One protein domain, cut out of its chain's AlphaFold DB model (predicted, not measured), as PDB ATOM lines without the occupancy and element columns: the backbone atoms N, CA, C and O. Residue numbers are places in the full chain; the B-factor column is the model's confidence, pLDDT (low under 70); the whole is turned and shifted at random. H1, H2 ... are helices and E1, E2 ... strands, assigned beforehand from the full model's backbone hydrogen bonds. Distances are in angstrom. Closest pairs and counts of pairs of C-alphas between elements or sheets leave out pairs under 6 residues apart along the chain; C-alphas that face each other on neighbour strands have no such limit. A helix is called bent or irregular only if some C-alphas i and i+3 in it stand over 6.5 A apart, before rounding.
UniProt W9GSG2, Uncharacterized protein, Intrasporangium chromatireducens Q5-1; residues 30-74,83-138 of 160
ATOM      1  N   GLU A  30      -9.024 -57.095  11.575       89.81
ATOM      2  CA  GLU A  30      -8.477 -58.109  10.655       89.81
ATOM      3  C   GLU A  30      -7.294 -57.556   9.849       89.81
ATOM      4  O   GLU A  30      -6.237 -58.178   9.757       89.81
ATOM      5  N   ASP A  31      -7.454 -56.333   9.352       93.44
ATOM      6  CA  ASP A  31      -6.429 -55.548   8.670       93.44
ATOM      7  C   ASP A  31      -5.192 -55.326   9.551       93.44
ATOM      8  O   ASP A  31      -4.050 -55.533   9.126       93.44
ATOM      9  N   ALA A  32      -5.410 -54.934  10.807       95.25
ATOM     10  CA  ALA A  32      -4.347 -54.740  11.781       95.25
ATOM     11  C   ALA A  32      -3.573 -56.039  12.049       95.25
ATOM     12  O   ALA A  32      -2.340 -56.015  12.086       95.25
ATOM     13  N   CYS A  33      -4.275 -57.166  12.197       96.75
ATOM     14  CA  CYS A  33      -3.659 -58.481  12.360       96.75
ATOM     15  C   CYS A  33      -2.865 -58.893  11.116       96.75
ATOM     16  O   CYS A  33      -1.694 -59.241  11.244       96.75
ATOM     17  N   ALA A  34      -3.434 -58.757   9.914       96.38
ATOM     18  CA  ALA A  34      -2.757 -59.098   8.662       96.38
ATOM     19  C   ALA A  34      -1.452 -58.308   8.469       96.38
ATOM     20  O   ALA A  34      -0.414 -58.868   8.109       96.38
ATOM     21  N   LEU A  35      -1.477 -57.003   8.753       97.25
ATOM     22  CA  LEU A  35      -0.291 -56.149   8.721       97.25
ATOM     23  C   LEU A  35       0.764 -56.593   9.745       97.25
ATOM     24  O   LEU A  35       1.956 -56.642   9.435       97.25
ATOM     25  N   TRP A  36       0.331 -56.892  10.968       97.75
ATOM     26  CA  TRP A  36       1.214 -57.312  12.050       97.75
ATOM     27  C   TRP A  36       1.875 -58.664  11.754       97.75
ATOM     28  O   TRP A  36       3.096 -58.797  11.892       97.75
ATOM     29  N   ASP A  37       1.108 -59.631  11.258       97.38
ATOM     30  CA  ASP A  37       1.601 -60.943  10.835       97.38
ATOM     31  C   ASP A  37       2.584 -60.825   9.669       97.38
ATOM     32  O   ASP A  37       3.653 -61.447   9.692       97.38
ATOM     33  N   ALA A  38       2.287 -59.975   8.681       97.50
ATOM     34  CA  ALA A  38       3.197 -59.712   7.572       97.50
ATOM     35  C   ALA A  38       4.527 -59.106   8.053       97.50
ATOM     36  O   ALA A  38       5.597 -59.522   7.598       97.50
ATOM     37  N   LEU A  39       4.488 -58.178   9.019       97.50
ATOM     38  CA  LEU A  39       5.696 -57.580   9.598       97.50
ATOM     39  C   LEU A  39       6.534 -58.621  10.347       97.50
ATOM     40  O   LEU A  39       7.758 -58.651  10.207       97.50
ATOM     41  N   ARG A  40       5.904 -59.502  11.128       95.62
ATOM     42  CA  ARG A  40       6.606 -60.563  11.875       95.62
ATOM     43  C   ARG A  40       7.179 -61.647  10.980       95.62
ATOM     44  O   ARG A  40       8.259 -62.155  11.268       95.62
ATOM     45  N   SER A  41       6.478 -61.965   9.901       94.75
ATOM     46  CA  SER A  41       6.911 -62.951   8.908       94.75
ATOM     47  C   SER A  41       8.031 -62.421   8.011       94.75
ATOM     48  O   SER A  41       8.695 -63.194   7.321       94.75
ATOM     49  N   CYS A  42       8.265 -61.107   8.011       96.69
ATOM     50  CA  CYS A  42       9.386 -60.477   7.335       96.69
ATOM     51  C   CYS A  42      10.629 -60.475   8.253       96.69
ATOM     52  O   CYS A  42      10.654 -59.722   9.228       96.69
ATOM     53  N   PRO A  43      11.677 -61.274   7.971       91.19
ATOM     54  CA  PRO A  43      12.843 -61.374   8.852       91.19
ATOM     55  C   PRO A  43      13.760 -60.148   8.789       91.19
ATOM     56  O   PRO A  43      14.463 -59.859   9.750       91.19
ATOM     57  N   THR A  44      13.778 -59.437   7.659       92.31
ATOM     58  CA  THR A  44      14.581 -58.226   7.472       92.31
ATOM     59  C   THR A  44      13.850 -57.235   6.579       92.31
ATOM     60  O   THR A  44      13.335 -57.609   5.524       92.31
ATOM     61  N   LEU A  45      13.837 -55.967   6.992       94.12
ATOM     62  CA  LEU A  45      13.282 -54.870   6.201       94.12
ATOM     63  C   LEU A  45      14.287 -54.279   5.203       94.12
ATOM     64  O   LEU A  45      13.882 -53.605   4.259       94.12
ATOM     65  N   THR A  46      15.585 -54.532   5.388       93.50
ATOM     66  CA  THR A  46      16.664 -53.885   4.621       93.50
ATOM     67  C   THR A  46      16.971 -54.565   3.292       93.50
ATOM     68  O   THR A  46      17.640 -53.980   2.443       93.50
ATOM     69  N   ARG A  47      16.498 -55.800   3.096       91.81
ATOM     70  CA  ARG A  47      16.739 -56.584   1.884       91.81
ATOM     71  C   ARG A  47      15.436 -57.134   1.326       91.81
ATOM     72  O   ARG A  47      14.628 -57.713   2.049       91.81
ATOM     73  N   GLU A  48      15.297 -57.035   0.008       91.81
ATOM     74  CA  GLU A  48      14.182 -57.635  -0.714       91.81
ATOM     75  C   GLU A  48      14.146 -59.156  -0.487       91.81
ATOM     76  O   GLU A  48      15.123 -59.883  -0.695       91.81
ATOM     77  N   SER A  49      12.996 -59.633  -0.027       94.06
ATOM     78  CA  SER A  49      12.704 -61.033   0.271       94.06
ATOM     79  C   SER A  49      11.214 -61.300   0.033       94.06
ATOM     80  O   SER A  49      10.434 -60.346  -0.047       94.06
ATOM     81  N   PRO A  50      10.764 -62.564  -0.062       95.50
ATOM     82  CA  PRO A  50       9.336 -62.862  -0.170       95.50
ATOM     83  C   PRO A  50       8.510 -62.260   0.979       95.50
ATOM     84  O   PRO A  50       7.461 -61.674   0.729       95.50
ATOM     85  N   GLY A  51       9.021 -62.314   2.216       95.50
ATOM     86  CA  GLY A  51       8.370 -61.698   3.378       95.50
ATOM     87  C   GLY A  51       8.316 -60.170   3.290       95.50
ATOM     88  O   GLY A  51       7.305 -59.570   3.634       95.50
ATOM     89  N   TRP A  52       9.367 -59.534   2.761       96.38
ATOM     90  CA  TRP A  52       9.367 -58.092   2.491       96.38
ATOM     91  C   TRP A  52       8.317 -57.705   1.443       96.38
ATOM     92  O   TRP A  52       7.561 -56.762   1.657       96.38
ATOM     93  N   LYS A  53       8.205 -58.465   0.345       96.44
ATOM     94  CA  LYS A  53       7.185 -58.230  -0.694       96.44
ATOM     95  C   LYS A  53       5.778 -58.401  -0.147       96.44
ATOM     96  O   LYS A  53       4.902 -57.602  -0.458       96.44
ATOM     97  N   HIS A  54       5.574 -59.433   0.669       97.00
ATOM     98  CA  HIS A  54       4.298 -59.661   1.325       97.00
ATOM     99  C   HIS A  54       3.929 -58.478   2.225       97.00
ATOM    100  O   HIS A  54       2.855 -57.915   2.053       97.00
ATOM    101  N   LEU A  55       4.847 -58.019   3.083       97.69
ATOM    102  CA  LEU A  55       4.641 -56.818   3.896       97.69
ATOM    103  C   LEU A  55       4.333 -55.580   3.042       97.69
ATOM    104  O   LEU A  55       3.441 -54.813   3.389       97.69
ATOM    105  N   TRP A  56       5.036 -55.397   1.926       96.69
ATOM    106  CA  TRP A  56       4.830 -54.270   1.014       96.69
ATOM    107  C   TRP A  56       3.418 -54.250   0.426       96.69
ATOM    108  O   TRP A  56       2.739 -53.224   0.467       96.69
ATOM    109  N   ILE A  57       2.951 -55.396  -0.071       97.19
ATOM    110  CA  ILE A  57       1.607 -55.549  -0.640       97.19
ATOM    111  C   ILE A  57       0.537 -55.389   0.445       97.19
ATOM    112  O   ILE A  57      -0.438 -54.674   0.227       97.19
ATOM    113  N   THR A  58       0.735 -55.988   1.622       97.69
ATOM    114  CA  THR A  58      -0.207 -55.872   2.743       97.69
ATOM    115  C   THR A  58      -0.314 -54.427   3.228       97.69
ATOM    116  O   THR A  58      -1.413 -53.919   3.416       97.69
ATOM    117  N   ALA A  59       0.806 -53.713   3.376       96.88
ATOM    118  CA  ALA A  59       0.793 -52.301   3.763       96.88
ATOM    119  C   ALA A  59       0.080 -51.423   2.720       96.88
ATOM    120  O   ALA A  59      -0.667 -50.514   3.090       96.88
ATOM    121  N   TRP A  60       0.264 -51.719   1.429       96.50
ATOM    122  CA  TRP A  60      -0.466 -51.055   0.351       96.50
ATOM    123  C   TRP A  60      -1.977 -51.271   0.457       96.50
ATOM    124  O   TRP A  60      -2.733 -50.308   0.396       96.50
ATOM    125  N   SER A  61      -2.429 -52.515   0.630       95.25
ATOM    126  CA  SER A  61      -3.864 -52.820   0.643       95.25
ATOM    127  C   SER A  61      -4.571 -52.352   1.910       95.25
ATOM    128  O   SER A  61      -5.736 -51.977   1.844       95.25
ATOM    129  N   VAL A  62      -3.878 -52.392   3.050       95.25
ATOM    130  CA  VAL A  62      -4.480 -52.186   4.373       95.25
ATOM    131  C   VAL A  62      -4.342 -50.743   4.869       95.25
ATOM    132  O   VAL A  62      -5.264 -50.194   5.472       95.25
ATOM    133  N   VAL A  63      -3.180 -50.113   4.672       95.62
ATOM    134  CA  VAL A  63      -2.871 -48.812   5.297       95.62
ATOM    135  C   VAL A  63      -3.064 -47.649   4.330       95.62
ATOM    136  O   VAL A  63      -3.447 -46.545   4.749       95.62
ATOM    137  N   CYS A  64      -2.759 -47.875   3.052       96.06
ATOM    138  CA  CYS A  64      -2.802 -46.818   2.056       96.06
ATOM    139  C   CYS A  64      -4.247 -46.482   1.674       96.06
ATOM    140  O   CYS A  64      -5.159 -47.305   1.697       96.06
ATOM    141  N   THR A  65      -4.454 -45.221   1.338       93.56
ATOM    142  CA  THR A  65      -5.717 -44.628   0.946       93.56
ATOM    143  C   THR A  65      -6.118 -45.190  -0.418       93.56
ATOM    144  O   THR A  65      -5.454 -44.952  -1.423       93.56
ATOM    145  N   THR A  66      -7.209 -45.953  -0.461       90.12
ATOM    146  CA  THR A  66      -7.742 -46.578  -1.688       90.12
ATOM    147  C   THR A  66      -8.929 -45.818  -2.283       90.12
ATOM    148  O   THR A  66      -9.249 -45.992  -3.460       90.12
ATOM    149  N   ALA A  67      -9.554 -44.948  -1.490       89.69
ATOM    150  CA  ALA A  67     -10.682 -44.098  -1.854       89.69
ATOM    151  C   ALA A  67     -10.466 -42.668  -1.332       89.69
ATOM    152  O   ALA A  67      -9.529 -42.414  -0.585       89.69
ATOM    153  N   LEU A  68     -11.332 -41.730  -1.717       91.81
ATOM    154  CA  LEU A  68     -11.281 -40.351  -1.227       91.81
ATOM    155  C   LEU A  68     -11.377 -40.304   0.310       91.81
ATOM    156  O   LEU A  68     -12.302 -40.867   0.895       91.81
ATOM    157  N   SER A  69     -10.445 -39.604   0.956       92.12
ATOM    158  CA  SER A  69     -10.413 -39.404   2.406       92.12
ATOM    159  C   SER A  69      -9.953 -37.992   2.749       92.12
ATOM    160  O   SER A  69      -8.925 -37.536   2.257       92.12
ATOM    161  N   ASP A  70     -10.637 -37.335   3.682       93.50
ATOM    162  CA  ASP A  70     -10.183 -36.052   4.217       93.50
ATOM    163  C   ASP A  70      -9.225 -36.254   5.391       93.50
ATOM    164  O   ASP A  70      -9.501 -37.008   6.328       93.50
ATOM    165  N   VAL A  71      -8.093 -35.552   5.366       92.88
ATOM    166  CA  VAL A  71      -7.069 -35.618   6.415       92.88
ATOM    167  C   VAL A  71      -6.633 -34.222   6.843       92.88
ATOM    168  O   VAL A  71      -6.678 -33.267   6.072       92.88
ATOM    169  N   VAL A  72      -6.177 -34.095   8.092       92.00
ATOM    170  CA  VAL A  72      -5.533 -32.873   8.598       92.00
ATOM    171  C   VAL A  72      -4.029 -33.142   8.729       92.00
ATOM    172  O   VAL A  72      -3.624 -33.869   9.652       92.00
ATOM    173  N   PRO A  73      -3.192 -32.593   7.826       90.00
ATOM    174  CA  PRO A  73      -1.746 -32.798   7.861       90.00
ATOM    175  C   PRO A  73      -1.141 -32.291   9.173       90.00
ATOM    176  O   PRO A  73      -1.649 -31.343   9.777       90.00
ATOM    177  N   LEU A  74      -0.029 -32.881   9.617       86.75
ATOM    178  CA  LEU A  74       0.660 -32.421  10.824       86.75
ATOM    179  C   LEU A  74       1.077 -30.951  10.687       86.75
ATOM    180  O   LEU A  74       1.741 -30.576   9.717       86.75
ATOM    181  N   THR A  83      -6.674 -38.656  -2.249       94.00
ATOM    182  CA  THR A  83      -7.194 -39.669  -3.157       94.00
ATOM    183  C   THR A  83      -6.190 -40.818  -3.313       94.00
ATOM    184  O   THR A  83      -5.091 -40.795  -2.748       94.00
ATOM    185  N   ARG A  84      -6.558 -41.854  -4.076       94.25
ATOM    186  CA  ARG A  84      -5.736 -43.064  -4.273       94.25
ATOM    187  C   ARG A  84      -4.381 -42.803  -4.935       94.25
ATOM    188  O   ARG A  84      -3.464 -43.608  -4.807       94.25
ATOM    189  N   GLU A  85      -4.248 -41.692  -5.650       93.75
ATOM    190  CA  GLU A  85      -3.041 -41.288  -6.375       93.75
ATOM    191  C   GLU A  85      -1.869 -41.038  -5.418       93.75
ATOM    192  O   GLU A  85      -0.712 -41.228  -5.791       93.75
ATOM    193  N   TYR A  86      -2.160 -40.707  -4.156       94.69
ATOM    194  CA  TYR A  86      -1.148 -40.514  -3.120       94.69
ATOM    195  C   TYR A  86      -0.688 -41.812  -2.444       94.69
ATOM    196  O   TYR A  86       0.224 -41.762  -1.619       94.69
ATOM    197  N   GLY A  87      -1.263 -42.972  -2.781       93.44
ATOM    198  CA  GLY A  87      -0.938 -44.241  -2.122       93.44
ATOM    199  C   GLY A  87       0.550 -44.605  -2.198       93.44
ATOM    200  O   GLY A  87       1.108 -45.157  -1.254       93.44
ATOM    201  N   SER A  88       1.240 -44.240  -3.285       95.00
ATOM    202  CA  SER A  88       2.690 -44.460  -3.420       95.00
ATOM    203  C   SER A  88       3.498 -43.638  -2.414       95.00
ATOM    204  O   SER A  88       4.443 -44.154  -1.821       95.00
ATOM    205  N   ILE A  89       3.095 -42.391  -2.165       96.00
ATOM    206  CA  ILE A  89       3.718 -41.506  -1.173       96.00
ATOM    207  C   ILE A  89       3.511 -42.063   0.234       96.00
ATOM    208  O   ILE A  89       4.446 -42.117   1.031       96.00
ATOM    209  N   GLU A  90       2.299 -42.527   0.528       97.88
ATOM    210  CA  GLU A  90       1.969 -43.145   1.812       97.88
ATOM    211  C   GLU A  90       2.815 -44.385   2.079       97.88
ATOM    212  O   GLU A  90       3.398 -44.515   3.157       97.88
ATOM    213  N   LEU A  91       2.937 -45.261   1.083       97.50
ATOM    214  CA  LEU A  91       3.732 -46.476   1.174       97.50
ATOM    215  C   LEU A  91       5.211 -46.174   1.425       97.50
ATOM    216  O   LEU A  91       5.826 -46.774   2.304       97.50
ATOM    217  N   LEU A  92       5.771 -45.200   0.706       96.81
ATOM    218  CA  LEU A  92       7.149 -44.760   0.921       96.81
ATOM    219  C   LEU A  92       7.344 -44.191   2.331       96.81
ATOM    220  O   LEU A  92       8.321 -44.534   2.994       96.81
ATOM    221  N   ALA A  93       6.406 -43.375   2.822       97.56
ATOM    222  CA  ALA A  93       6.459 -42.831   4.178       97.56
ATOM    223  C   ALA A  93       6.384 -43.929   5.252       97.56
ATOM    224  O   ALA A  93       7.095 -43.862   6.257       97.56
ATOM    225  N   ILE A  94       5.553 -44.955   5.037       97.94
ATOM    226  CA  ILE A  94       5.461 -46.128   5.915       97.94
ATOM    227  C   ILE A  94       6.807 -46.853   5.983       97.94
ATOM    228  O   ILE A  94       7.311 -47.091   7.081       97.94
ATOM    229  N   PHE A  95       7.399 -47.200   4.837       97.69
ATOM    230  CA  PHE A  95       8.634 -47.990   4.806       97.69
ATOM    231  C   PHE A  95       9.852 -47.217   5.308       97.69
ATOM    232  O   PHE A  95      10.671 -47.784   6.025       97.69
ATOM    233  N   ASP A  96       9.936 -45.918   5.024       97.69
ATOM    234  CA  ASP A  96      10.943 -45.028   5.610       97.69
ATOM    235  C   ASP A  96      10.867 -45.024   7.148       97.69
ATOM    236  O   ASP A  96      11.883 -45.167   7.840       97.69
ATOM    237  N   TRP A  97       9.652 -44.950   7.705       97.88
ATOM    238  CA  TRP A  97       9.454 -45.008   9.151       97.88
ATOM    239  C   TRP A  97       9.778 -46.387   9.732       97.88
ATOM    240  O   TRP A  97      10.466 -46.454  10.753       97.88
ATOM    241  N   LEU A  98       9.322 -47.468   9.091       97.69
ATOM    242  CA  LEU A  98       9.569 -48.846   9.527       97.69
ATOM    243  C   LEU A  98      11.062 -49.183   9.538       97.69
ATOM    244  O   LEU A  98      11.530 -49.759  10.513       97.69
ATOM    245  N   LEU A  99      11.816 -48.780   8.513       96.81
ATOM    246  CA  LEU A  99      13.271 -48.971   8.460       96.81
ATOM    247  C   LEU A  99      13.987 -48.251   9.607       96.81
ATOM    248  O   LEU A  99      14.945 -48.772  10.169       96.81
ATOM    249  N   THR A 100      13.503 -47.066   9.979       97.44
ATOM    250  CA  THR A 100      14.099 -46.263  11.055       97.44
ATOM    251  C   THR A 100      13.701 -46.763  12.453       97.44
ATOM    252  O   THR A 100      14.460 -46.605  13.406       97.44
ATOM    253  N   HIS A 101      12.519 -47.375  12.597       97.56
ATOM    254  CA  HIS A 101      11.915 -47.723  13.892       97.56
ATOM    255  C   HIS A 101      11.548 -49.208  14.009       97.56
ATOM    256  O   HIS A 101      10.619 -49.552  14.739       97.56
ATOM    257  N   GLU A 102      12.250 -50.097  13.305       96.44
ATOM    258  CA  GLU A 102      11.874 -51.512  13.179       96.44
ATOM    259  C   GLU A 102      11.681 -52.198  14.537       96.44
ATOM    260  O   GLU A 102      10.659 -52.844  14.781       96.44
ATOM    261  N   SER A 103      12.643 -52.023  15.446       96.06
ATOM    262  CA  SER A 103      12.610 -52.627  16.781       96.06
ATOM    263  C   SER A 103      11.374 -52.202  17.571       96.06
ATOM    264  O   SER A 103      10.745 -53.038  18.216       96.06
ATOM    265  N   PHE A 104      11.004 -50.925  17.492       97.56
ATOM    266  CA  PHE A 104       9.809 -50.376  18.121       97.56
ATOM    267  C   PHE A 104       8.531 -50.868  17.431       97.56
ATOM    268  O   PHE A 104       7.609 -51.321  18.102       97.56
ATOM    269  N   ALA A 105       8.487 -50.854  16.098       97.31
ATOM    270  CA  ALA A 105       7.331 -51.296  15.321       97.31
ATOM    271  C   ALA A 105       6.954 -52.757  15.615       97.31
ATOM    272  O   ALA A 105       5.777 -53.072  15.761       97.31
ATOM    273  N   ARG A 106       7.950 -53.638  15.776       97.00
ATOM    274  CA  ARG A 106       7.747 -55.062  16.102       97.00
ATOM    275  C   ARG A 106       7.199 -55.315  17.509       97.00
ATOM    276  O   ARG A 106       6.703 -56.410  17.769       97.00
ATOM    277  N   GLN A 107       7.307 -54.339  18.408       97.50
ATOM    278  CA  GLN A 107       6.797 -54.424  19.779       97.50
ATOM    279  C   GLN A 107       5.368 -53.889  19.909       97.50
ATOM    280  O   GLN A 107       4.726 -54.120  20.932       97.50
ATOM    281  N   LEU A 108       4.863 -53.176  18.899       97.50
ATOM    282  CA  LEU A 108       3.516 -52.625  18.941       97.50
ATOM    283  C   LEU A 108       2.457 -53.736  18.828       97.50
ATOM    284  O   LEU A 108       2.610 -54.657  18.015       97.50
ATOM    285  N   PRO A 109       1.353 -53.633  19.591       96.94
ATOM    286  CA  PRO A 109       0.151 -54.415  19.339       96.94
ATOM    287  C   PRO A 109      -0.394 -54.164  17.922       96.94
ATOM    288  O   PRO A 109      -0.193 -53.068  17.387       96.94
ATOM    289  N   PRO A 110      -1.133 -55.117  17.323       96.62
ATOM    290  CA  PRO A 110      -1.613 -55.006  15.943       96.62
ATOM    291  C   PRO A 110      -2.352 -53.692  15.653       96.62
ATOM    292  O   PRO A 110      -2.005 -52.958  14.725       96.62
ATOM    293  N   VAL A 111      -3.331 -53.344  16.492       96.31
ATOM    294  CA  VAL A 111      -4.158 -52.137  16.318       96.31
ATOM    295  C   VAL A 111      -3.331 -50.855  16.441       96.31
ATOM    296  O   VAL A 111      -3.549 -49.893  15.698       96.31
ATOM    297  N   ASP A 112      -2.355 -50.828  17.347       96.62
ATOM    298  CA  ASP A 112      -1.503 -49.657  17.554       96.62
ATOM    299  C   ASP A 112      -0.497 -49.485  16.417       96.62
ATOM    300  O   ASP A 112      -0.275 -48.358  15.966       96.62
ATOM    301  N   LEU A 113       0.050 -50.589  15.896       97.44
ATOM    302  CA  LEU A 113       0.868 -50.588  14.685       97.44
ATOM    303  C   LEU A 113       0.071 -50.017  13.509       97.44
ATOM    304  O   LEU A 113       0.528 -49.071  12.868       97.44
ATOM    305  N   TYR A 114      -1.139 -50.528  13.269       96.62
ATOM    306  CA  TYR A 114      -2.010 -50.047  12.197       96.62
ATOM    307  C   TYR A 114      -2.288 -48.542  12.310       96.62
ATOM    308  O   TYR A 114      -2.017 -47.780  11.377       96.62
ATOM    309  N   ARG A 115      -2.743 -48.071  13.480       95.75
ATOM    310  CA  ARG A 115      -3.008 -46.640  13.730       95.75
ATOM    311  C   ARG A 115      -1.762 -45.782  13.537       95.75
ATOM    312  O   ARG A 115      -1.843 -44.679  12.983       95.75
ATOM    313  N   LYS A 116      -0.606 -46.275  13.989       97.44
ATOM    314  CA  LYS A 116       0.674 -45.585  13.835       97.44
ATOM    315  C   LYS A 116       1.033 -45.446  12.362       97.44
ATOM    316  O   LYS A 116       1.283 -44.324  11.927       97.44
ATOM    317  N   LEU A 117       0.998 -46.533  11.591       97.31
ATOM    318  CA  LEU A 117       1.323 -46.496  10.165       97.31
ATOM    319  C   LEU A 117       0.325 -45.646   9.377       97.31
ATOM    320  O   LEU A 117       0.755 -44.842   8.556       97.31
ATOM    321  N   ARG A 118      -0.975 -45.706   9.694       95.94
ATOM    322  CA  ARG A 118      -1.989 -44.834   9.075       95.94
ATOM    323  C   ARG A 118      -1.704 -43.356   9.339       95.94
ATOM    324  O   ARG A 118      -1.823 -42.524   8.441       95.94
ATOM    325  N   THR A 119      -1.277 -43.026  10.557       95.75
ATOM    326  CA  THR A 119      -0.874 -41.659  10.923       95.75
ATOM    327  C   THR A 119       0.379 -41.218  10.167       95.75
ATOM    328  O   THR A 119       0.435 -40.082   9.694       95.75
ATOM    329  N   ILE A 120       1.376 -42.095  10.026       97.56
ATOM    330  CA  ILE A 120       2.601 -41.807   9.268       97.56
ATOM    331  C   ILE A 120       2.290 -41.595   7.785       97.56
ATOM    332  O   ILE A 120       2.697 -40.574   7.228       97.56
ATOM    333  N   ALA A 121       1.521 -42.503   7.185       96.75
ATOM    334  CA  ALA A 121       1.075 -42.438   5.800       96.75
ATOM    335  C   ALA A 121       0.395 -41.105   5.480       96.75
ATOM    336  O   ALA A 121       0.757 -40.441   4.517       96.75
ATOM    337  N   THR A 122      -0.552 -40.673   6.312       95.56
ATOM    338  CA  THR A 122      -1.421 -39.537   5.967       95.56
ATOM    339  C   THR A 122      -0.950 -38.193   6.493       95.56
ATOM    340  O   THR A 122      -1.098 -37.176   5.816       95.56
ATOM    341  N   ARG A 123      -0.408 -38.148   7.714       93.25
ATOM    342  CA  ARG A 123      -0.213 -36.887   8.449       93.25
ATOM    343  C   ARG A 123       1.244 -36.478   8.593       93.25
ATOM    344  O   ARG A 123       1.478 -35.328   8.955       93.25
ATOM    345  N   SER A 124       2.210 -37.366   8.355       91.56
ATOM    346  CA  SER A 124       3.630 -37.058   8.577       91.56
ATOM    347  C   SER A 124       4.169 -35.967   7.643       91.56
ATOM    348  O   SER A 124       3.500 -35.510   6.716       91.56
ATOM    349  N   SER A 125       5.418 -35.550   7.873       89.88
ATOM    350  CA  SER A 125       6.127 -34.627   6.979       89.88
ATOM    351  C   SER A 125       6.269 -35.164   5.548       89.88
ATOM    352  O   SER A 125       6.345 -34.368   4.617       89.88
ATOM    353  N   LYS A 126       6.271 -36.493   5.387       91.38
ATOM    354  CA  LYS A 126       6.367 -37.217   4.111       91.38
ATOM    355  C   LYS A 126       5.027 -37.825   3.670       91.38
ATOM    356  O   LYS A 126       4.995 -38.573   2.704       91.38
ATOM    357  N   GLY A 127       3.943 -37.559   4.402       93.31
ATOM    358  CA  GLY A 127       2.649 -38.198   4.185       93.31
ATOM    359  C   GLY A 127       1.803 -37.544   3.092       93.31
ATOM    360  O   GLY A 127       2.024 -36.390   2.710       93.31
ATOM    361  N   SER A 128       0.776 -38.264   2.642       94.44
ATOM    362  CA  SER A 128      -0.128 -37.846   1.562       94.44
ATOM    363  C   SER A 128      -0.833 -36.522   1.819       94.44
ATOM    364  O   SER A 128      -0.968 -35.724   0.901       94.44
ATOM    365  N   GLY A 129      -1.212 -36.215   3.062       91.69
ATOM    366  CA  GLY A 129      -1.850 -34.941   3.383       91.69
ATOM    367  C   GLY A 129      -0.950 -33.735   3.088       91.69
ATOM    368  O   GLY A 129      -1.429 -32.672   2.700       91.69
ATOM    369  N   ARG A 130       0.373 -33.866   3.236       88.75
ATOM    370  CA  ARG A 130       1.286 -32.784   2.841       88.75
ATOM    371  C   ARG A 130       1.488 -32.712   1.338       88.75
ATOM    372  O   ARG A 130       1.557 -31.600   0.827       88.75
ATOM    373  N   ALA A 131       1.547 -33.855   0.660       89.38
ATOM    374  CA  ALA A 131       1.629 -33.901  -0.795       89.38
ATOM    375  C   ALA A 131       0.387 -33.266  -1.441       89.38
ATOM    376  O   ALA A 131       0.522 -32.317  -2.201       89.38
ATOM    377  N   ALA A 132      -0.814 -33.670  -1.018       90.19
ATOM    378  CA  ALA A 132      -2.073 -33.084  -1.474       90.19
ATOM    379  C   ALA A 132      -2.132 -31.573  -1.233       90.19
ATOM    380  O   ALA A 132      -2.527 -30.802  -2.105       90.19
ATOM    381  N   ARG A 133      -1.670 -31.114  -0.065       88.81
ATOM    382  CA  ARG A 133      -1.570 -29.679   0.207       88.81
ATOM    383  C   ARG A 133      -0.572 -28.973  -0.713       88.81
ATOM    384  O   ARG A 133      -0.841 -27.850  -1.115       88.81
ATOM    385  N   ALA A 134       0.579 -29.578  -0.995       85.56
ATOM    386  CA  ALA A 134       1.569 -29.001  -1.899       85.56
ATOM    387  C   ALA A 134       1.007 -28.876  -3.322       85.56
ATOM    388  O   ALA A 134       1.136 -27.810  -3.918       85.56
ATOM    389  N   ASP A 135       0.287 -29.890  -3.806       86.50
ATOM    390  CA  ASP A 135      -0.367 -29.863  -5.118       86.50
ATOM    391  C   ASP A 135      -1.436 -28.766  -5.207       86.50
ATOM    392  O   ASP A 135      -1.474 -28.022  -6.187       86.50
ATOM    393  N   LEU A 136      -2.236 -28.576  -4.149       82.00
ATOM    394  CA  LEU A 136      -3.184 -27.454  -4.058       82.00
ATOM    395  C   LEU A 136      -2.490 -26.084  -4.157       82.00
ATOM    396  O   LEU A 136      -3.097 -25.117  -4.613       82.00
ATOM    397  N   LEU A 137      -1.231 -25.982  -3.726       80.19
ATOM    398  CA  LEU A 137      -0.443 -24.749  -3.770       80.19
ATOM    399  C   LEU A 137       0.385 -24.612  -5.056       80.19
ATOM    400  O   LEU A 137       0.801 -23.501  -5.376       80.19
ATOM    401  N   HIS A 138       0.616 -25.689  -5.811       68.50
ATOM    402  CA  HIS A 138       1.421 -25.670  -7.040       68.50
ATOM    403  C   HIS A 138       0.800 -24.824  -8.169       68.50
ATOM    404  O   HIS A 138       1.518 -24.418  -9.078       68.50
TER     405      HIS A 138
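What this domain is: This is residues 30 to 74 and 83 to 138 of the 160 residues of an uncharacterized protein of Intrasporangium chromatireducens Q5-1 (UniProt W9GSG2). Two helices, H3 and H5, meet at a steep angle in the middle as a V, and a helical hairpin, H1 and H2, packs on them, H1 on the first residues of H5 and H2 on the first half of H3. H6 makes one end of the long axis beyond the corner after H5, and the link from H1 to H2 lies at the other end. The printed part has 101 residues with six named helices and one strand, in the order H1, H2, E1, H3, H4, H5, H6, and is mostly helix. It is compact, with a radius of gyration of the C-alphas of 13.2 A, yet elongated in outline, spanning 41 by 26 by 22 A.

Where its parts are: H1, residues 30 to 41, begins with C-alpha 30 at (-8.477, -58.109, 10.655) and is 16.2 A long. H2, residues 50 to 62, is 18.0 A long. E1 is residues 69 to 71 and pairs with no named strand. H3, residues 84 to 100, is the longest helix at 25.3 A, from C-alpha 84 at (-5.736, -43.064, -4.273); it is irregular, with C-alphas 85 and 88 7.2 A apart. H4 is residues 102 to 105. H5, residues 110 to 123, is 19.7 A long. H6, residues 128 to 138, is 15.0 A long and ends with C-alpha 138 at (1.421, -25.670, -7.040).

How they stand to each other: H1 and H2 form a helical hairpin: they touch at a shallow tilt of 19 degrees, opposite ways, closest at the C-alphas of Ala 38 and Leu 55, 4.9 A. With residues 31 to 36 alone H1 touches H5, about perpendicular at 84 degrees, closest at the C-alphas of Ala 32 and Pro 110, 5.0 A. With residues 56 to 60 alone H2 touches H3, at a steep tilt of 48 degrees; the closest C-alphas, of Trp 60 and Leu 91, are 6.3 A apart. H3 and H5, the hubs, touch at a steep tilt of 61 degrees, closest at the C-alphas of Glu 90 and Ala 121, 4.1 A. H4 is close to H3 and to H5 but not clearly touching either; its closest C-alphas to H5, of Ala 105 and Leu 113, are 6.5 A apart. H6 touches H3 at a steep tilt of 53 degrees, closest at the C-alphas of Tyr 86 and Ser 128, 5.5 A, and touches H5 only at the corner by their link. The closest C-alphas of E1 and H6, of Val 71 and Gly 129, are 6.1 A apart. Every O i to N i+4 pair is within hydrogen-bond range in H1, H2, H5 and H6, and 11 of 13 are in H3; H4 is too short for such a pair.

The domain as a whole: The two C-alphas farthest apart, of Pro 43 and Leu 137, are 41.0 A apart. Residues 75 to 82 are not printed, and C-alphas 74 and 83 stand 17.6 A apart across the cut. Of the links printed whole, none is long. Mean pLDDT of the printed part is 94.3, and residue 138 alone is under 70.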